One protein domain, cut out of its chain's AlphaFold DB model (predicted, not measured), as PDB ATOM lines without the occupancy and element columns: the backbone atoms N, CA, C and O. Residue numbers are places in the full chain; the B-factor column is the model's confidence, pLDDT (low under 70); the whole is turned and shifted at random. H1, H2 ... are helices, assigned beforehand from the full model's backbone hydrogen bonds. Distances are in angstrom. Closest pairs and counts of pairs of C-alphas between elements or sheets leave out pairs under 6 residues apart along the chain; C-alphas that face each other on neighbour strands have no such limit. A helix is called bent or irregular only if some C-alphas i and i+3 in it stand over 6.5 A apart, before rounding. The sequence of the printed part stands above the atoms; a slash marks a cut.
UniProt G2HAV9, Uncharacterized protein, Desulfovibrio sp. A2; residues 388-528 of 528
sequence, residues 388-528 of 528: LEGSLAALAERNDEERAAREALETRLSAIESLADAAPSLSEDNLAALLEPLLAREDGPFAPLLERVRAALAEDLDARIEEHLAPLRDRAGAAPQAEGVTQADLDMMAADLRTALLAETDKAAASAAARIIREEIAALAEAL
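AT A GLANCE: This is residues 388 to 528 of the 528 residues of an uncharacterized protein of Desulfovibrio sp. A2 (UniProt G2HAV9). A long helical hairpin, H3 folding back into H4, makes the length of the model, and the long helix H1 meets H4 near its last residues at about a right angle, as an L, with residues 388 to 404 of H1 sticking out. Short H2 packs across H4 near that corner, while residues 478 to 483 stick out at the hairpin's turn. The printed part has 141 residues, with four named helices in the order H1, H2, H3, H4 and no named strand: all helix. It is only just extended, close to loose, with a radius of gyration of the C-alphas of 21.9 A, and flat, spanning 68 by 55 by 24 A.

HOW THE PARTS SIT: H1, residues 388 to 420, and H2, residues 428 to 439, are apart. H3, residues 447 to 478, and H4, residues 487 to 527, were each assigned as one helix by hydrogen bonds but are bent: C-alphas 468 and 471 are 6.8 A apart, and C-alphas 500 and 503 are 6.6 A apart. Their arms are H3a, 447 to 468, H3b, 471 to 478, H4a, 487 to 500, and H4b, 503 to 527. H1 touches H4b with residues 416 to 420 alone, about perpendicular at 81 degrees; the closest C-alphas, of Ala 420 and Ile 521, are 6.1 A apart. H2 touches H4b, about perpendicular at 78 degrees, closest at the C-alphas of Ala 432 and Ala 514, 5.5 A. H3a touches residues 505 to 513 of H4b, opposite ways at a steep tilt of 45 degrees, closest at the C-alphas of Val 453 and Ala 509, 5.6 A. H3b and H4a, a helical hairpin, only just touch, with 3 pairs of C-alphas within 8 A; the closest, of Arg 473 and Leu 490, are 7.5 A apart. Every O i to N i+4 pair is within hydrogen-bond range in H1, H3b, H4a and H4b; H2 has 6 of 8 and H3a 15 of 18.

IN THESE COORDINATES: H1 begins at C-alpha 388, (-36.291, 164.083, 13.258), and is 46.8 A long. H2 is 14.2 A long and only just irregular, with C-alphas 434 and 437 6.9 A apart. H3a is 30.2 A long, with a kink of 28 degrees near residue 456, and H3b is 10.6 A. H4a is 19.7 A and H4b 36.3 A, ending at C-alpha 527, (-26.016, 136.665, -20.011).

THE WHOLE: The C-alphas farthest apart, of Ala 482 and Leu 528, are 70.1 A apart. The printed part has no cut, and its three links are short. Mean pLDDT of the printed part is 74.5; 42 residues are under 70, among them 418 to 435, 477 to 484 and 523 to 528.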
ATOM      1  N   LEU A 388     -36.583 163.979  14.688       87.31
ATOM      2  CA  LEU A 388     -36.291 164.083  13.258       87.31
ATOM      3  C   LEU A 388     -34.783 164.125  12.992       87.31
ATOM      4  O   LEU A 388     -34.320 163.448  12.079       87.31
ATOM      5  N   GLU A 389     -34.016 164.851  13.800       90.06
ATOM      6  CA  GLU A 389     -32.552 164.882  13.726       90.06
ATOM      7  C   GLU A 389     -31.948 163.496  13.991       90.06
ATOM      8  O   GLU A 389     -31.084 163.055  13.234       90.06
ATOM      9  N   GLY A 390     -32.469 162.757  14.978       86.44
ATOM     10  CA  GLY A 390     -32.088 161.362  15.222       86.44
ATOM     11  C   GLY A 390     -32.418 160.441  14.043       86.44
ATOM     12  O   GLY A 390     -31.581 159.642  13.626       86.44
ATOM     13  N   SER A 391     -33.603 160.594  13.443       83.50
ATOM     14  CA  SER A 391     -33.991 159.813  12.259       83.50
ATOM     15  C   SER A 391     -33.149 160.144  11.020       83.50
ATOM     16  O   SER A 391     -32.821 159.251  10.242       83.50
ATOM     17  N   LEU A 392     -32.743 161.407  10.852       86.06
ATOM     18  CA  LEU A 392     -31.856 161.840   9.772       86.06
ATOM     19  C   LEU A 392     -30.435 161.306   9.960       86.06
ATOM     20  O   LEU A 392     -29.816 160.910   8.977       86.06
ATOM     21  N   ALA A 393     -29.936 161.258  11.197       86.12
ATOM     22  CA  ALA A 393     -28.644 160.656  11.506       86.12
ATOM     23  C   ALA A 393     -28.638 159.150  11.197       86.12
ATOM     24  O   ALA A 393     -27.742 158.681  10.499       86.12
ATOM     25  N   ALA A 394     -29.679 158.418  11.609       81.38
ATOM     26  CA  ALA A 394     -29.823 156.993  11.300       81.38
ATOM     27  C   ALA A 394     -29.954 156.726   9.786       81.38
ATOM     28  O   ALA A 394     -29.405 155.762   9.258       81.38
ATOM     29  N   LEU A 395     -30.651 157.601   9.052       80.44
ATOM     30  CA  LEU A 395     -30.746 157.500   7.593       80.44
ATOM     31  C   LEU A 395     -29.410 157.818   6.901       80.44
ATOM     32  O   LEU A 395     -29.116 157.254   5.848       80.44
ATOM     33  N   ALA A 396     -28.614 158.738   7.451       84.12
ATOM     34  CA  ALA A 396     -27.286 159.051   6.933       84.12
ATOM     35  C   ALA A 396     -26.334 157.860   7.106       84.12
ATOM     36  O   ALA A 396     -25.701 157.460   6.134       84.12
ATOM     37  N   GLU A 397     -26.328 157.237   8.287       85.75
ATOM     38  CA  GLU A 397     -25.555 156.023   8.575       85.75
ATOM     39  C   GLU A 397     -25.921 154.882   7.616       85.75
ATOM     40  O   GLU A 397     -25.050 154.352   6.930       85.75
ATOM     41  N   ARG A 398     -27.220 154.610   7.427       85.75
ATOM     42  CA  ARG A 398     -27.691 153.605   6.460       85.75
ATOM     43  C   ARG A 398     -27.268 153.904   5.016       85.75
ATOM     44  O   ARG A 398     -26.971 152.987   4.256       85.75
ATOM     45  N   ASN A 399     -27.264 155.174   4.605       79.25
ATOM     46  CA  ASN A 399     -26.807 155.552   3.263       79.25
ATOM     47  C   ASN A 399     -25.295 155.362   3.093       79.25
ATOM     48  O   ASN A 399     -24.843 155.030   1.996       79.25
ATOM     49  N   ASP A 400     -24.513 155.587   4.145       84.00
ATOM     50  CA  ASP A 400     -23.068 155.375   4.115       84.00
ATOM     51  C   ASP A 400     -22.728 153.875   4.114       84.00
ATOM     52  O   ASP A 400     -21.870 153.452   3.339       84.00
ATOM     53  N   GLU A 401     -23.477 153.051   4.855       78.44
ATOM     54  CA  GLU A 401     -23.425 151.584   4.759       78.44
ATOM     55  C   GLU A 401     -23.792 151.086   3.354       78.44
ATOM     56  O   GLU A 401     -23.095 150.245   2.784       78.44
ATOM     57  N   GLU A 402     -24.851 151.631   2.745       77.50
ATOM     58  CA  GLU A 402     -25.261 151.255   1.389       77.50
ATOM     59  C   GLU A 402     -24.208 151.655   0.344       77.50
ATOM     60  O   GLU A 402     -23.938 150.896  -0.592       77.50
ATOM     61  N   ARG A 403     -23.567 152.821   0.495       77.00
ATOM     62  CA  ARG A 403     -22.439 153.221  -0.362       77.00
ATOM     63  C   ARG A 403     -21.249 152.286  -0.192       77.00
ATOM     64  O   ARG A 403     -20.714 151.837  -1.201       77.00
ATOM     65  N   ALA A 404     -20.884 151.945   1.042       71.94
ATOM     66  CA  ALA A 404     -19.809 150.995   1.314       71.94
ATOM     67  C   ALA A 404     -20.108 149.614   0.704       71.94
ATOM     68  O   ALA A 404     -19.239 149.011   0.076       71.94
ATOM     69  N   ALA A 405     -21.355 149.143   0.796       66.94
ATOM     70  CA  ALA A 405     -21.790 147.897   0.168       66.94
ATOM     71  C   ALA A 405     -21.713 147.959  -1.367       66.94
ATOM     72  O   ALA A 405     -21.277 146.998  -2.002       66.94
ATOM     73  N   ARG A 406     -22.090 149.088  -1.981       70.50
ATOM     74  CA  ARG A 406     -21.971 149.293  -3.436       70.50
ATOM     75  C   ARG A 406     -20.513 149.319  -3.895       70.50
ATOM     76  O   ARG A 406     -20.194 148.666  -4.883       70.50
ATOM     77  N   GLU A 407     -19.627 149.997  -3.169       75.38
ATOM     78  CA  GLU A 407     -18.184 150.000  -3.454       75.38
ATOM     79  C   GLU A 407     -17.569 148.596  -3.287       75.38
ATOM     80  O   GLU A 407     -16.757 148.158  -4.108       75.38
ATOM     81  N   ALA A 408     -17.999 147.837  -2.275       68.69
ATOM     82  CA  ALA A 408     -17.600 146.443  -2.088       68.69
ATOM     83  C   ALA A 408     -18.082 145.540  -3.242       68.69
ATOM     84  O   ALA A 408     -17.337 144.684  -3.719       68.69
ATOM     85  N   LEU A 409     -19.301 145.751  -3.745       69.00
ATOM     86  CA  LEU A 409     -19.813 145.027  -4.911       69.00
ATOM     87  C   LEU A 409     -19.075 145.402  -6.198       69.00
ATOM     88  O   LEU A 409     -18.740 144.514  -6.974       69.00
ATOM     89  N   GLU A 410     -18.773 146.680  -6.423       75.06
ATOM     90  CA  GLU A 410     -18.020 147.129  -7.601       75.06
ATOM     91  C   GLU A 410     -16.586 146.575  -7.595       75.06
ATOM     92  O   GLU A 410     -16.092 146.078  -8.608       75.06
ATOM     93  N   THR A 411     -15.928 146.575  -6.432       73.75
ATOM     94  CA  THR A 411     -14.599 145.964  -6.279       73.75
ATOM     95  C   THR A 411     -14.634 144.447  -6.454       73.75
ATOM     96  O   THR A 411     -13.727 143.893  -7.080       73.75
ATOM     97  N   ARG A 412     -15.686 143.773  -5.974       71.31
ATOM     98  CA  ARG A 412     -15.912 142.344  -6.216       71.31
ATOM     99  C   ARG A 412     -16.143 142.054  -7.697       71.31
ATOM    100  O   ARG A 412     -15.500 141.155  -8.224       71.31
ATOM    101  N   LEU A 413     -16.986 142.824  -8.381       73.44
ATOM    102  CA  LEU A 413     -17.233 142.676  -9.818       73.44
ATOM    103  C   LEU A 413     -15.951 142.883 -10.628       73.44
ATOM    104  O   LEU A 413     -15.638 142.058 -11.477       73.44
ATOM    105  N   SER A 414     -15.143 143.896 -10.304       75.69
ATOM    106  CA  SER A 414     -13.848 144.107 -10.964       75.69
ATOM    107  C   SER A 414     -12.861 142.952 -10.721       75.69
ATOM    108  O   SER A 414     -12.111 142.574 -11.624       75.69
ATOM    109  N   ALA A 415     -12.867 142.358  -9.523       69.88
ATOM    110  CA  ALA A 415     -12.065 141.172  -9.227       69.88
ATOM    111  C   ALA A 415     -12.556 139.936 -10.001       69.88
ATOM    112  O   ALA A 415     -11.736 139.186 -10.525       69.88
ATOM    113  N   ILE A 416     -13.875 139.754 -10.109       70.75
ATOM    114  CA  ILE A 416     -14.522 138.681 -10.873       70.75
ATOM    115  C   ILE A 416     -14.221 138.825 -12.369       70.75
ATOM    116  O   ILE A 416     -13.822 137.851 -12.998       70.75
ATOM    117  N   GLU A 417     -14.316 140.031 -12.932       72.38
ATOM    118  CA  GLU A 417     -13.953 140.314 -14.328       72.38
ATOM    119  C   GLU A 417     -12.476 140.014 -14.608       72.38
ATOM    120  O   GLU A 417     -12.150 139.422 -15.632       72.38
ATOM    121  N   SER A 418     -11.576 140.347 -13.676       69.00
ATOM    122  CA  SER A 418     -10.159 139.977 -13.795       69.00
ATOM    123  C   SER A 418      -9.925 138.464 -13.712       69.00
ATOM    124  O   SER A 418      -8.882 137.992 -14.171       69.00
ATOM    125  N   LEU A 419     -10.838 137.715 -13.089       65.44
ATOM    126  CA  LEU A 419     -10.766 136.260 -12.939       65.44
ATOM    127  C   LEU A 419     -11.462 135.516 -14.091       65.44
ATOM    128  O   LEU A 419     -11.134 134.357 -14.346       65.44
ATOM    129  N   ALA A 420     -12.396 136.169 -14.787       63.62
ATOM    130  CA  ALA A 420     -13.249 135.581 -15.820       63.62
ATOM    131  C   ALA A 420     -12.460 135.008 -17.008       63.62
ATOM    132  O   ALA A 420     -12.869 134.001 -17.582       63.62
ATOM    133  N   ASP A 421     -11.294 135.579 -17.324       62.62
ATOM    134  CA  ASP A 421     -10.422 135.083 -18.398       62.62
ATOM    135  C   ASP A 421      -9.667 133.790 -18.022       62.62
ATOM    136  O   ASP A 421      -9.272 133.024 -18.901       62.62
ATOM    137  N   ALA A 422      -9.460 133.519 -16.725       61.41
ATOM    138  CA  ALA A 422      -8.677 132.374 -16.238       61.41
ATOM    139  C   ALA A 422      -9.548 131.246 -15.652       61.41
ATOM    140  O   ALA A 422      -9.235 130.063 -15.814       61.41
ATOM    141  N   ALA A 423     -10.660 131.600 -15.002       59.31
ATOM    142  CA  ALA A 423     -11.517 130.697 -14.234       59.31
ATOM    143  C   ALA A 423     -12.154 129.520 -15.011       59.31
ATOM    144  O   ALA A 423     -12.223 128.436 -14.427       59.31
ATOM    145  N   PRO A 424     -12.575 129.648 -16.291       61.25
ATOM    146  CA  PRO A 424     -13.260 128.563 -17.007       61.25
ATOM    147  C   PRO A 424     -12.370 127.351 -17.312       61.25
ATOM    148  O   PRO A 424     -12.871 126.277 -17.629       61.25
ATOM    149  N   SER A 425     -11.046 127.528 -17.259       61.88
ATOM    150  CA  SER A 425     -10.061 126.514 -17.665       61.88
ATOM    151  C   SER A 425      -9.371 125.799 -16.497       61.88
ATOM    152  O   SER A 425      -8.596 124.869 -16.715       61.88
ATOM    153  N   LEU A 426      -9.640 126.222 -15.259       62.78
ATOM    154  CA  LEU A 426      -8.962 125.737 -14.055       62.78
ATOM    155  C   LEU A 426      -9.839 124.735 -13.294       62.78
ATOM    156  O   LEU A 426     -11.051 124.911 -13.196       62.78
ATOM    157  N   SER A 427      -9.244 123.699 -12.696       66.56
ATOM    158  CA  SER A 427      -9.943 122.835 -11.727       66.56
ATOM    159  C   SER A 427     -10.337 123.622 -10.469       66.56
ATOM    160  O   SER A 427      -9.788 124.696 -10.217       66.56
ATOM    161  N   GLU A 428     -11.315 123.132  -9.704       63.09
ATOM    162  CA  GLU A 428     -11.804 123.805  -8.482       63.09
ATOM    163  C   GLU A 428     -10.678 124.023  -7.467       63.09
ATOM    164  O   GLU A 428     -10.502 125.141  -6.991       63.09
ATOM    165  N   ASP A 429      -9.825 123.017  -7.262       64.06
ATOM    166  CA  ASP A 429      -8.658 123.114  -6.376       64.06
ATOM    167  C   ASP A 429      -7.636 124.165  -6.837       64.06
ATOM    168  O   ASP A 429      -7.067 124.895  -6.026       64.06
ATOM    169  N   ASN A 430      -7.418 124.288  -8.150       64.69
ATOM    170  CA  ASN A 430      -6.487 125.276  -8.704       64.69
ATOM    171  C   ASN A 430      -7.069 126.695  -8.652       64.69
ATOM    172  O   ASN A 430      -6.328 127.659  -8.466       64.69
ATOM    173  N   LEU A 431      -8.391 126.831  -8.794       65.75
ATOM    174  CA  LEU A 431      -9.097 128.098  -8.614       65.75
ATOM    175  C   LEU A 431      -9.078 128.521  -7.141       65.75
ATOM    176  O   LEU A 431      -8.797 129.680  -6.854       65.75
ATOM    177  N   ALA A 432      -9.309 127.585  -6.218       66.75
ATOM    178  CA  ALA A 432      -9.225 127.819  -4.782       66.75
ATOM    179  C   ALA A 432      -7.807 128.240  -4.363       66.75
ATOM    180  O   ALA A 432      -7.671 129.213  -3.632       66.75
ATOM    181  N   ALA A 433      -6.756 127.606  -4.895       69.44
ATOM    182  CA  ALA A 433      -5.364 127.997  -4.640       69.44
ATOM    183  C   ALA A 433      -5.003 129.384  -5.214       69.44
ATOM    184  O   ALA A 433      -4.231 130.136  -4.620       69.44
ATOM    185  N   LEU A 434      -5.568 129.762  -6.365       64.94
ATOM    186  CA  LEU A 434      -5.380 131.099  -6.946       64.94
ATOM    187  C   LEU A 434      -6.178 132.181  -6.209       64.94
ATOM    188  O   LEU A 434      -5.742 133.331  -6.131       64.94
ATOM    189  N   LEU A 435      -7.338 131.813  -5.669       66.88
ATOM    190  CA  LEU A 435      -8.189 132.683  -4.869       66.88
ATOM    191  C   LEU A 435      -7.754 132.743  -3.404       66.88
ATOM    192  O   LEU A 435      -8.091 133.715  -2.745       66.88
ATOM    193  N   GLU A 436      -6.965 131.791  -2.903       71.94
ATOM    194  CA  GLU A 436      -6.443 131.737  -1.531       71.94
ATOM    195  C   GLU A 436      -5.871 133.085  -1.047       71.94
ATOM    196  O   GLU A 436      -6.330 133.574  -0.017       71.94
ATOM    197  N   PRO A 437      -4.989 133.796  -1.781       67.94
ATOM    198  CA  PRO A 437      -4.505 135.113  -1.355       67.94
ATOM    199  C   PRO A 437      -5.556 136.236  -1.405       67.94
ATOM    200  O   PRO A 437      -5.350 137.284  -0.794       67.94
ATOM    201  N   LEU A 438      -6.663 136.068  -2.136       62.62
ATOM    202  CA  LEU A 438      -7.784 137.018  -2.176       62.62
ATOM    203  C   LEU A 438      -8.847 136.704  -1.115       62.62
ATOM    204  O   LEU A 438      -9.470 137.629  -0.597       62.62
ATOM    205  N   LEU A 439      -9.014 135.425  -0.788       66.69
ATOM    206  CA  LEU A 439      -9.914 134.895   0.231       66.69
ATOM    207  C   LEU A 439      -9.306 135.012   1.639       66.69
ATOM    208  O   LEU A 439     -10.024 135.255   2.600       66.69
ATOM    209  N   ALA A 440      -7.980 134.937   1.772       70.12
ATOM    210  CA  ALA A 440      -7.273 135.106   3.044       70.12
ATOM    211  C   ALA A 440      -7.233 136.562   3.544       70.12
ATOM    212  O   ALA A 440      -6.757 136.827   4.646       70.12
ATOM    213  N   ARG A 441      -7.696 137.532   2.744       72.81
ATOM    214  CA  ARG A 441      -7.771 138.936   3.169       72.81
ATOM    215  C   ARG A 441      -9.030 139.127   4.002       72.81
ATOM    216  O   ARG A 441     -10.126 139.103   3.453       72.81
ATOM    217  N   GLU A 442      -8.843 139.374   5.297       65.50
ATOM    218  CA  GLU A 442      -9.931 139.642   6.252       65.50
ATOM    219  C   GLU A 442     -10.818 140.820   5.805       65.50
ATOM    220  O   GLU A 442     -12.032 140.738   5.926       65.50
ATOM    221  N   ASP A 443     -10.235 141.835   5.151       70.69
ATOM    222  CA  ASP A 443     -10.953 142.979   4.558       70.69
ATOM    223  C   ASP A 443     -11.067 142.888   3.017       70.69
ATOM    224  O   ASP A 443     -11.037 143.888   2.294       70.69
ATOM    225  N   GLY A 444     -11.074 141.671   2.467       68.94
ATOM    226  CA  GLY A 444     -11.119 141.423   1.025       68.94
ATOM    227  C   GLY A 444     -12.517 141.594   0.407       68.94
ATOM    228  O   GLY A 444     -13.525 141.499   1.103       68.94
ATOM    229  N   PRO A 445     -12.627 141.741  -0.929       68.00
ATOM    230  CA  PRO A 445     -13.921 141.873  -1.617       68.00
ATOM    231  C   PRO A 445     -14.825 140.632  -1.479       68.00
ATOM    232  O   PRO A 445     -16.025 140.696  -1.741       68.00
ATOM    233  N   PHE A 446     -14.255 139.500  -1.058       71.25
ATOM    234  CA  PHE A 446     -14.961 138.242  -0.813       71.25
ATOM    235  C   PHE A 446     -15.153 137.932   0.681       71.25
ATOM    236  O   PHE A 446     -15.809 136.943   1.001       71.25
ATOM    237  N   ALA A 447     -14.653 138.774   1.594       72.94
ATOM    238  CA  ALA A 447     -14.816 138.612   3.040       72.94
ATOM    239  C   ALA A 447     -16.282 138.404   3.482       72.94
ATOM    240  O   ALA A 447     -16.543 137.414   4.165       72.94
ATOM    241  N   PRO A 448     -17.278 139.200   3.028       75.50
ATOM    242  CA  PRO A 448     -18.673 138.993   3.439       75.50
ATOM    243  C   PRO A 448     -19.313 137.727   2.849       75.50
ATOM    244  O   PRO A 448     -20.380 137.305   3.296       75.50
ATOM    245  N   LEU A 449     -18.723 137.142   1.803       76.56
ATOM    246  CA  LEU A 449     -19.148 135.849   1.268       76.56
ATOM    247  C   LEU A 449     -18.532 134.715   2.092       76.56
ATOM    248  O   LEU A 449     -19.246 133.797   2.484       76.56
ATOM    249  N   LEU A 450     -17.243 134.812   2.417       75.19
ATOM    250  CA  LEU A 450     -16.559 133.854   3.282       75.19
ATOM    251  C   LEU A 450     -17.155 133.806   4.681       75.19
ATOM    252  O   LEU A 450     -17.304 132.723   5.223       75.19
ATOM    253  N   GLU A 451     -17.532 134.945   5.254       80.81
ATOM    254  CA  GLU A 451     -18.177 134.994   6.566       80.81
ATOM    255  C   GLU A 451     -19.532 134.276   6.555       80.81
ATOM    256  O   GLU A 451     -19.819 133.488   7.452       80.81
ATOM    257  N   ARG A 452     -20.326 134.448   5.490       79.31
ATOM    258  CA  ARG A 452     -21.590 133.717   5.306       79.31
ATOM    259  C   ARG A 452     -21.383 132.216   5.127       79.31
ATOM    260  O   ARG A 452     -22.100 131.430   5.734       79.31
ATOM    261  N   VAL A 453     -20.404 131.817   4.319       80.12
ATOM    262  CA  VAL A 453     -20.086 130.399   4.096       80.12
ATOM    263  C   VAL A 453     -19.515 129.762   5.367       80.12
ATOM    264  O   VAL A 453     -19.916 128.662   5.728       80.12
ATOM    265  N   ARG A 454     -18.644 130.464   6.099       79.75
ATOM    266  CA  ARG A 454     -18.140 130.036   7.412       79.75
ATOM    267  C   ARG A 454     -19.261 129.896   8.429       79.75
ATOM    268  O   ARG A 454     -19.268 128.917   9.156       79.75
ATOM    269  N   ALA A 455     -20.204 130.834   8.470       80.19
ATOM    270  CA  ALA A 455     -21.355 130.746   9.362       80.19
ATOM    271  C   ALA A 455     -22.226 129.520   9.042       80.19
ATOM    272  O   ALA A 455     -22.621 128.807   9.957       80.19
ATOM    273  N   ALA A 456     -22.458 129.229   7.757       75.50
ATOM    274  CA  ALA A 456     -23.189 128.032   7.338       75.50
ATOM    275  C   ALA A 456     -22.436 126.732   7.679       75.50
ATOM    276  O   ALA A 456     -23.038 125.761   8.124       75.50
ATOM    277  N   LEU A 457     -21.109 126.717   7.521       77.56
ATOM    278  CA  LEU A 457     -20.269 125.565   7.865       77.56
ATOM    279  C   LEU A 457     -20.016 125.424   9.372       77.56
ATOM    280  O   LEU A 457     -19.641 124.346   9.821       77.56
ATOM    281  N   ALA A 458     -20.214 126.475  10.169       78.94
ATOM    282  CA  ALA A 458     -20.084 126.409  11.621       78.94
ATOM    283  C   ALA A 458     -21.194 125.555  12.256       78.94
ATOM    284  O   ALA A 458     -20.933 124.840  13.220       78.94
ATOM    285  N   GLU A 459     -22.403 125.581  11.689       77.69
ATOM    286  CA  GLU A 459     -23.503 124.704  12.109       77.69
ATOM    287  C   GLU A 459     -23.181 123.227  11.815       77.69
ATOM    288  O   GLU A 459     -23.402 122.361  12.662       77.69
ATOM    289  N   ASP A 460     -22.558 122.952  10.666       79.94
ATOM    290  CA  ASP A 460     -22.070 121.616  10.297       79.94
ATOM    291  C   ASP A 460     -20.881 121.163  11.168       79.94
ATOM    292  O   ASP A 460     -20.817 120.017  11.613       79.94
ATOM    293  N   LEU A 461     -19.966 122.079  11.506       80.75
ATOM    294  CA  LEU A 461     -18.866 121.822  12.439       80.75
ATOM    295  C   LEU A 461     -19.397 121.411  13.814       80.75
ATOM    296  O   LEU A 461     -18.942 120.410  14.370       80.75
ATOM    297  N   ASP A 462     -20.368 122.149  14.353       81.94
ATOM    298  CA  ASP A 462     -20.986 121.830  15.640       81.94
ATOM    299  C   ASP A 462     -21.735 120.487  15.603       81.94
ATOM    300  O   ASP A 462     -21.641 119.719  16.566       81.94
ATOM    301  N   ALA A 463     -22.387 120.143  14.487       83.69
ATOM    302  CA  ALA A 463     -23.003 118.831  14.292       83.69
ATOM    303  C   ALA A 463     -21.966 117.690  14.283       83.69
ATOM    304  O   ALA A 463     -22.155 116.688  14.976       83.69
ATOM    305  N   ARG A 464     -20.836 117.856  13.581       79.94
ATOM    306  CA  ARG A 464     -19.726 116.880  13.552       79.94
ATOM    307  C   ARG A 464     -19.079 116.697  14.925       79.94
ATOM    308  O   ARG A 464     -18.751 115.581  15.328       79.94
ATOM    309  N   ILE A 465     -18.897 117.781  15.675       84.38
ATOM    310  CA  ILE A 465     -18.372 117.712  17.045       84.38
ATOM    311  C   ILE A 465     -19.347 116.957  17.951       84.38
ATOM    312  O   ILE A 465     -18.923 116.096  18.725       84.38
ATOM    313  N   GLU A 466     -20.648 117.233  17.845       87.12
ATOM    314  CA  GLU A 466     -21.660 116.534  18.636       87.12
ATOM    315  C   GLU A 466     -21.759 115.048  18.246       87.12
ATOM    316  O   GLU A 466     -21.888 114.210  19.136       87.12
ATOM    317  N   GLU A 467     -21.582 114.682  16.971       87.19
ATOM    318  CA  GLU A 467     -21.488 113.281  16.526       87.19
ATOM    319  C   GLU A 467     -20.340 112.527  17.222       87.19
ATOM    320  O   GLU A 467     -20.509 111.389  17.671       87.19
ATOM    321  N   HIS A 468     -19.183 113.174  17.393       81.75
ATOM    322  CA  HIS A 468     -18.037 112.585  18.090       81.75
ATOM    323  C   HIS A 468     -18.211 112.519  19.617       81.75
ATOM    324  O   HIS A 468     -17.687 111.603  20.260       81.75
ATOM    325  N   LEU A 469     -18.940 113.464  20.217       85.31
ATOM    326  CA  LEU A 469     -19.084 113.573  21.673       85.31
ATOM    327  C   LEU A 469     -20.314 112.851  22.235       85.31
ATOM    328  O   LEU A 469     -20.256 112.369  23.370       85.31
ATOM    329  N   ALA A 470     -21.395 112.714  21.464       85.75
ATOM    330  CA  ALA A 470     -22.620 112.016  21.853       85.75
ATOM    331  C   ALA A 470     -22.373 110.600  22.422       85.75
ATOM    332  O   ALA A 470     -22.800 110.335  23.551       85.75
ATOM    333  N   PRO A 471     -21.603 109.702  21.768       83.31
ATOM    334  CA  PRO A 471     -21.356 108.359  22.305       83.31
ATOM    335  C   PRO A 471     -20.509 108.357  23.591       83.31
ATOM    336  O   PRO A 471     -20.596 107.422  24.393       83.31
ATOM    337  N   LEU A 472     -19.687 109.388  23.816       80.25
ATOM    338  CA  LEU A 472     -18.906 109.549  25.047       80.25
ATOM    339  C   LEU A 472     -19.768 110.101  26.187       80.25
ATOM    340  O   LEU A 472     -19.644 109.636  27.323       80.25
ATOM    341  N   ARG A 473     -20.685 111.025  25.881       82.12
ATOM    342  CA  ARG A 473     -21.666 111.574  26.826       82.12
ATOM    343  C   ARG A 473     -22.650 110.501  27.296       82.12
ATOM    344  O   ARG A 473     -22.865 110.368  28.501       82.12
ATOM    345  N   ASP A 474     -23.156 109.672  26.386       82.44
ATOM    346  CA  ASP A 474     -24.047 108.552  26.716       82.44
ATOM    347  C   ASP A 474     -23.361 107.529  27.629       82.44
ATOM    348  O   ASP A 474     -23.950 107.015  28.586       82.44
ATOM    349  N   ARG A 475     -22.071 107.267  27.389       74.75
ATOM    350  CA  ARG A 475     -21.266 106.359  28.213       74.75
ATOM    351  C   ARG A 475     -20.942 106.948  29.590       74.75
ATOM    352  O   ARG A 475     -20.934 106.199  30.569       74.75
ATOM    353  N   ALA A 476     -20.717 108.259  29.680       72.25
ATOM    354  CA  ALA A 476     -20.504 108.974  30.938       72.25
ATOM    355  C   ALA A 476     -21.788 109.055  31.788       72.25
ATOM    356  O   ALA A 476     -21.733 108.888  33.005       72.25
ATOM    357  N   GLY A 477     -22.953 109.232  31.154       67.44
ATOM    358  CA  GLY A 477     -24.258 109.223  31.824       67.44
ATOM    359  C   GLY A 477     -24.695 107.836  32.310       67.44
ATOM    360  O   GLY A 477     -25.363 107.720  33.337       67.44
ATOM    361  N   ALA A 478     -24.287 106.770  31.614       66.12
ATOM    362  CA  ALA A 478     -24.679 105.397  31.936       66.12
ATOM    363  C   ALA A 478     -23.845 104.725  33.051       66.12
ATOM    364  O   ALA A 478     -24.295 103.728  33.621       66.12
ATOM    365  N   ALA A 479     -22.646 105.224  33.379       58.88
ATOM    366  CA  ALA A 479     -21.727 104.552  34.306       58.88
ATOM    367  C   ALA A 479     -21.095 105.514  35.340       58.88
ATOM    368  O   ALA A 479     -20.062 106.123  35.071       58.88
ATOM    369  N   PRO A 480     -21.623 105.594  36.578       54.28
ATOM    370  CA  PRO A 480     -21.115 106.496  37.615       54.28
ATOM    371  C   PRO A 480     -19.906 105.918  38.383       54.28
ATOM    372  O   PRO A 480     -19.803 106.089  39.598       54.28
ATOM    373  N   GLN A 481     -18.999 105.182  37.726       51.03
ATOM    374  CA  GLN A 481     -17.859 104.547  38.406       51.03
ATOM    375  C   GLN A 481     -16.506 105.147  38.002       51.03
ATOM    376  O   GLN A 481     -15.925 104.779  36.992       51.03
ATOM    377  N   ALA A 482     -16.028 106.031  38.884       54.44
ATOM    378  CA  ALA A 482     -14.655 106.324  39.331       54.44
ATOM    379  C   ALA A 482     -13.502 106.617  38.340       54.44
ATOM    380  O   ALA A 482     -12.535 107.231  38.775       54.44
ATOM    381  N   GLU A 483     -13.591 106.282  37.055       58.19
ATOM    382  CA  GLU A 483     -12.630 106.679  36.002       58.19
ATOM    383  C   GLU A 483     -13.385 107.013  34.698       58.19
ATOM    384  O   GLU A 483     -13.035 106.573  33.606       58.19
ATOM    385  N   GLY A 484     -14.504 107.732  34.826       66.50
ATOM    386  CA  GLY A 484     -15.322 108.173  33.697       66.50
ATOM    387  C   GLY A 484     -14.896 109.549  33.194       66.50
ATOM    388  O   GLY A 484     -14.559 110.419  33.997       66.50
ATOM    389  N   VAL A 485     -14.948 109.737  31.873       72.00
ATOM    390  CA  VAL A 485     -14.808 111.041  31.211       72.00
ATOM    391  C   VAL A 485     -15.792 112.022  31.855       72.00
ATOM    392  O   VAL A 485     -16.999 111.769  31.873       72.00
ATOM    393  N   THR A 486     -15.282 113.103  32.441       84.12
ATOM    394  CA  THR A 486     -16.113 114.124  33.085       84.12
ATOM    395  C   THR A 486     -16.700 115.082  32.048       84.12
ATOM    396  O   THR A 486     -16.207 115.175  30.927       84.12
ATOM    397  N   GLN A 487     -17.732 115.849  32.417       81.00
ATOM    398  CA  GLN A 487     -18.262 116.903  31.540       81.00
ATOM    399  C   GLN A 487     -17.173 117.919  31.151       81.00
ATOM    400  O   GLN A 487     -17.128 118.349  30.007       81.00
ATOM    401  N   ALA A 488     -16.249 118.233  32.066       83.81
ATOM    402  CA  ALA A 488     -15.113 119.103  31.772       83.81
ATOM    403  C   ALA A 488     -14.142 118.478  30.753       83.81
ATOM    404  O   ALA A 488     -13.581 119.196  29.929       83.81
ATOM    405  N   ASP A 489     -13.975 117.152  30.770       85.50
ATOM    406  CA  ASP A 489     -13.169 116.442  29.771       85.50
ATOM    407  C   ASP A 489     -13.860 116.427  28.399       85.50
ATOM    408  O   ASP A 489     -13.184 116.558  27.383       85.50
ATOM    409  N   LEU A 490     -15.196 116.311  28.352       83.38
ATOM    410  CA  LEU A 490     -15.972 116.431  27.109       83.38
ATOM    411  C   LEU A 490     -15.905 117.848  26.533       83.38
ATOM    412  O   LEU A 490     -15.727 117.989  25.329       83.38
ATOM    413  N   ASP A 491     -15.996 118.882  27.371       86.25
ATOM    414  CA  ASP A 491     -15.902 120.279  26.933       86.25
ATOM    415  C   ASP A 491     -14.482 120.615  26.433       86.25
ATOM    416  O   ASP A 491     -14.317 121.335  25.448       86.25
ATOM    417  N   MET A 492     -13.448 120.049  27.067       89.31
ATOM    418  CA  MET A 492     -12.061 120.154  26.603       89.31
ATOM    419  C   MET A 492     -11.858 119.418  25.270       89.31
ATOM    420  O   MET A 492     -11.301 119.995  24.342       89.31
ATOM    421  N   MET A 493     -12.381 118.193  25.130       85.25
ATOM    422  CA  MET A 493     -12.355 117.459  23.857       85.25
ATOM    423  C   MET A 493     -13.148 118.179  22.760       85.25
ATOM    424  O   MET A 493     -12.711 118.192  21.614       85.25
ATOM    425  N   ALA A 494     -14.268 118.824  23.096       86.00
ATOM    426  CA  ALA A 494     -15.022 119.659  22.170       86.00
ATOM    427  C   ALA A 494     -14.175 120.830  21.670       86.00
ATOM    428  O   ALA A 494     -14.126 121.068  20.470       86.00
ATOM    429  N   ALA A 495     -13.482 121.541  22.565       86.44
ATOM    430  CA  ALA A 495     -12.613 122.657  22.204       86.44
ATOM    431  C   ALA A 495     -11.420 122.215  21.337       86.44
ATOM    432  O   ALA A 495     -11.099 122.880  20.348       86.44
ATOM    433  N   ASP A 496     -10.801 121.079  21.656       86.81
ATOM    434  CA  ASP A 496      -9.708 120.511  20.861       86.81
ATOM    435  C   ASP A 496     -10.193 120.076  19.467       86.81
ATOM    436  O   ASP A 496      -9.544 120.386  18.467       86.81
ATOM    437  N   LEU A 497     -11.369 119.438  19.378       85.00
ATOM    438  CA  LEU A 497     -12.005 119.070  18.107       85.00
ATOM    439  C   LEU A 497     -12.414 120.301  17.294       85.00
ATOM    440  O   LEU A 497     -12.140 120.337  16.098       85.00
ATOM    441  N   ARG A 498     -12.981 121.339  17.929       86.25
ATOM    442  CA  ARG A 498     -13.260 122.634  17.278       86.25
ATOM    443  C   ARG A 498     -11.991 123.168  16.633       86.25
ATOM    444  O   ARG A 498     -12.001 123.508  15.461       86.25
ATOM    445  N   THR A 499     -10.893 123.202  17.385       85.88
ATOM    446  CA  THR A 499      -9.616 123.766  16.926       85.88
ATOM    447  C   THR A 499      -8.999 122.943  15.793       85.88
ATOM    448  O   THR A 499      -8.467 123.514  14.844       85.88
ATOM    449  N   ALA A 500      -9.088 121.611  15.862       83.62
ATOM    450  CA  ALA A 500      -8.582 120.718  14.822       83.62
ATOM    451  C   ALA A 500      -9.392 120.811  13.519       83.62
ATOM    452  O   ALA A 500      -8.811 120.804  12.434       83.62
ATOM    453  N   LEU A 501     -10.718 120.928  13.626       82.81
ATOM    454  CA  LEU A 501     -11.623 120.988  12.479       82.81
ATOM    455  C   LEU A 501     -11.725 122.392  11.868       82.81
ATOM    456  O   LEU A 501     -12.082 122.509  10.700       82.81
ATOM    457  N   LEU A 502     -11.343 123.443  12.602       81.88
ATOM    458  CA  LEU A 502     -11.444 124.833  12.142       81.88
ATOM    459  C   LEU A 502     -10.677 125.077  10.832       81.88
ATOM    460  O   LEU A 502     -11.197 125.692   9.903       81.88
ATOM    461  N   ALA A 503      -9.467 124.520  10.723       77.19
ATOM    462  CA  ALA A 503      -8.653 124.620   9.512       77.19
ATOM    463  C   ALA A 503      -9.268 123.861   8.320       77.19
ATOM    464  O   ALA A 503      -9.152 124.298   7.174       77.19
ATOM    465  N   GLU A 504      -9.941 122.737   8.580       77.94
ATOM    466  CA  GLU A 504     -10.657 121.978   7.553       77.94
ATOM    467  C   GLU A 504     -11.909 122.734   7.089       77.94
ATOM    468  O   GLU A 504     -12.151 122.836   5.887       77.94
ATOM    469  N   THR A 505     -12.642 123.364   8.011       77.56
ATOM    470  CA  THR A 505     -13.791 124.211   7.672       77.56
ATOM    471  C   THR A 505     -13.407 125.492   6.955       77.56
ATOM    472  O   THR A 505     -14.123 125.901   6.050       77.56
ATOM    473  N   ASP A 506     -12.266 126.103   7.278       74.44
ATOM    474  CA  ASP A 506     -11.760 127.263   6.540       74.44
ATOM    475  C   ASP A 506     -11.395 126.893   5.101       74.44
ATOM    476  O   ASP A 506     -11.707 127.627   4.159       74.44
ATOM    477  N   LYS A 507     -10.787 125.717   4.909       75.19
ATOM    478  CA  LYS A 507     -10.485 125.186   3.579       75.19
ATOM    479  C   LYS A 507     -11.762 124.850   2.800       75.19
ATOM    480  O   LYS A 507     -11.861 125.188   1.619       75.19
ATOM    481  N   ALA A 508     -12.744 124.229   3.450       74.50
ATOM    482  CA  ALA A 508     -14.049 123.943   2.855       74.50
ATOM    483  C   ALA A 508     -14.800 125.235   2.494       74.50
ATOM    484  O   ALA A 508     -15.352 125.339   1.399       74.50
ATOM    485  N   ALA A 509     -14.737 126.256   3.353       75.19
ATOM    486  CA  ALA A 509     -15.330 127.564   3.104       75.19
ATOM    487  C   ALA A 509     -14.694 128.259   1.897       75.19
ATOM    488  O   ALA A 509     -15.404 128.803   1.051       75.19
ATOM    489  N   ALA A 510     -13.365 128.203   1.781       72.31
ATOM    490  CA  ALA A 510     -12.643 128.748   0.637       72.31
ATOM    491  C   ALA A 510     -12.992 128.018  -0.672       72.31
ATOM    492  O   ALA A 510     -13.187 128.668  -1.699       72.31
ATOM    493  N   SER A 511     -13.129 126.688  -0.637       72.50
ATOM    494  CA  SER A 511     -13.537 125.884  -1.798       72.50
ATOM    495  C   SER A 511     -14.977 126.184  -2.239       72.50
ATOM    496  O   SER A 511     -15.228 126.489  -3.406       72.50
ATOM    497  N   ALA A 512     -15.923 126.208  -1.296       75.69
ATOM    498  CA  ALA A 512     -17.316 126.557  -1.569       75.69
ATOM    499  C   ALA A 512     -17.447 127.991  -2.110       75.69
ATOM    500  O   ALA A 512     -18.161 128.229  -3.084       75.69
ATOM    501  N   ALA A 513     -16.694 128.941  -1.549       74.69
ATOM    502  CA  ALA A 513     -16.617 130.303  -2.064       74.69
ATOM    503  C   ALA A 513     -16.084 130.355  -3.503       74.69
ATOM    504  O   ALA A 513     -16.651 131.047  -4.346       74.69
ATOM    505  N   ALA A 514     -15.029 129.595  -3.805       71.88
ATOM    506  CA  ALA A 514     -14.452 129.504  -5.141       71.88
ATOM    507  C   ALA A 514     -15.451 128.938  -6.170       71.88
ATOM    508  O   ALA A 514     -15.530 129.443  -7.294       71.88
ATOM    509  N   ARG A 515     -16.262 127.944  -5.783       74.19
ATOM    510  CA  ARG A 515     -17.331 127.393  -6.626       74.19
ATOM    511  C   ARG A 515     -18.446 128.404  -6.893       74.19
ATOM    512  O   ARG A 515     -18.798 128.603  -8.052       74.19
ATOM    513  N   ILE A 516     -18.930 129.099  -5.863       78.94
ATOM    514  CA  ILE A 516     -19.949 130.154  -6.015       78.94
ATOM    515  C   ILE A 516     -19.448 131.248  -6.969       78.94
ATOM    516  O   ILE A 516     -20.164 131.663  -7.874       78.94
ATOM    517  N   ILE A 517     -18.188 131.673  -6.825       73.88
ATOM    518  CA  ILE A 517     -17.573 132.667  -7.717       73.88
ATOM    519  C   ILE A 517     -17.524 132.157  -9.165       73.88
ATOM    520  O   ILE A 517     -17.785 132.916 -10.096       73.88
ATOM    521  N   ARG A 518     -17.213 130.875  -9.383       71.56
ATOM    522  CA  ARG A 518     -17.210 130.275 -10.724       71.56
ATOM    523  C   ARG A 518     -18.607 130.230 -11.344       71.56
ATOM    524  O   ARG A 518     -18.740 130.538 -12.525       71.56
ATOM    525  N   GLU A 519     -19.621 129.850 -10.576       77.38
ATOM    526  CA  GLU A 519     -21.013 129.809 -11.035       77.38
ATOM    527  C   GLU A 519     -21.520 131.218 -11.387       77.38
ATOM    528  O   GLU A 519     -22.137 131.403 -12.434       77.38
ATOM    529  N   GLU A 520     -21.166 132.234 -10.594       75.19
ATOM    530  CA  GLU A 520     -21.454 133.639 -10.912       75.19
ATOM    531  C   GLU A 520     -20.758 134.100 -12.205       75.19
ATOM    532  O   GLU A 520     -21.383 134.758 -13.037       75.19
ATOM    533  N   ILE A 521     -19.488 133.728 -12.420       71.19
ATOM    534  CA  ILE A 521     -18.764 134.021 -13.671       71.19
ATOM    535  C   ILE A 521     -19.451 133.351 -14.864       71.19
ATOM    536  O   ILE A 521     -19.624 133.985 -15.905       71.19
ATOM    537  N   ALA A 522     -19.849 132.085 -14.726       70.12
ATOM    538  CA  ALA A 522     -20.519 131.341 -15.788       70.12
ATOM    539  C   ALA A 522     -21.884 131.956 -16.139       70.12
ATOM    540  O   ALA A 522     -22.173 132.160 -17.316       70.12
ATOM    541  N   ALA A 523     -22.677 132.335 -15.133       69.00
ATOM    542  CA  ALA A 523     -23.966 132.997 -15.328       69.00
ATOM    543  C   ALA A 523     -23.821 134.375 -16.001       69.00
ATOM    544  O   ALA A 523     -24.612 134.727 -16.878       69.00
ATOM    545  N   LEU A 524     -22.793 135.151 -15.639       62.50
ATOM    546  CA  LEU A 524     -22.487 136.424 -16.298       62.50
ATOM    547  C   LEU A 524     -22.033 136.230 -17.749       62.50
ATOM    548  O   LEU A 524     -22.405 137.024 -18.610       62.50
ATOM    549  N   ALA A 525     -21.263 135.178 -18.033       62.84
ATOM    550  CA  ALA A 525     -20.825 134.850 -19.386       62.84
ATOM    551  C   ALA A 525     -21.976 134.367 -20.289       62.84
ATOM    552  O   ALA A 525     -21.926 134.604 -21.490       62.84
ATOM    553  N   GLU A 526     -23.002 133.715 -19.733       64.81
ATOM    554  CA  GLU A 526     -24.203 133.292 -20.471       64.81
ATOM    555  C   GLU A 526     -25.182 134.452 -20.733       64.81
ATOM    556  O   GLU A 526     -25.921 134.442 -21.718       64.81
ATOM    557  N   ALA A 527     -25.176 135.475 -19.872       59.72
ATOM    558  CA  ALA A 527     -26.016 136.665 -20.011       59.72
ATOM    559  C   ALA A 527     -25.469 137.723 -20.999       59.72
ATOM    560  O   ALA A 527     -26.218 138.628 -21.386       59.72
ATOM    561  N   LEU A 528     -24.188 137.632 -21.382       48.78
ATOM    562  CA  LEU A 528     -23.482 138.517 -22.327       48.78
ATOM    563  C   LEU A 528     -23.491 137.956 -23.756       48.78
ATOM    564  O   LEU A 528     -23.607 138.782 -24.696       48.78
TER     565      LEU A 528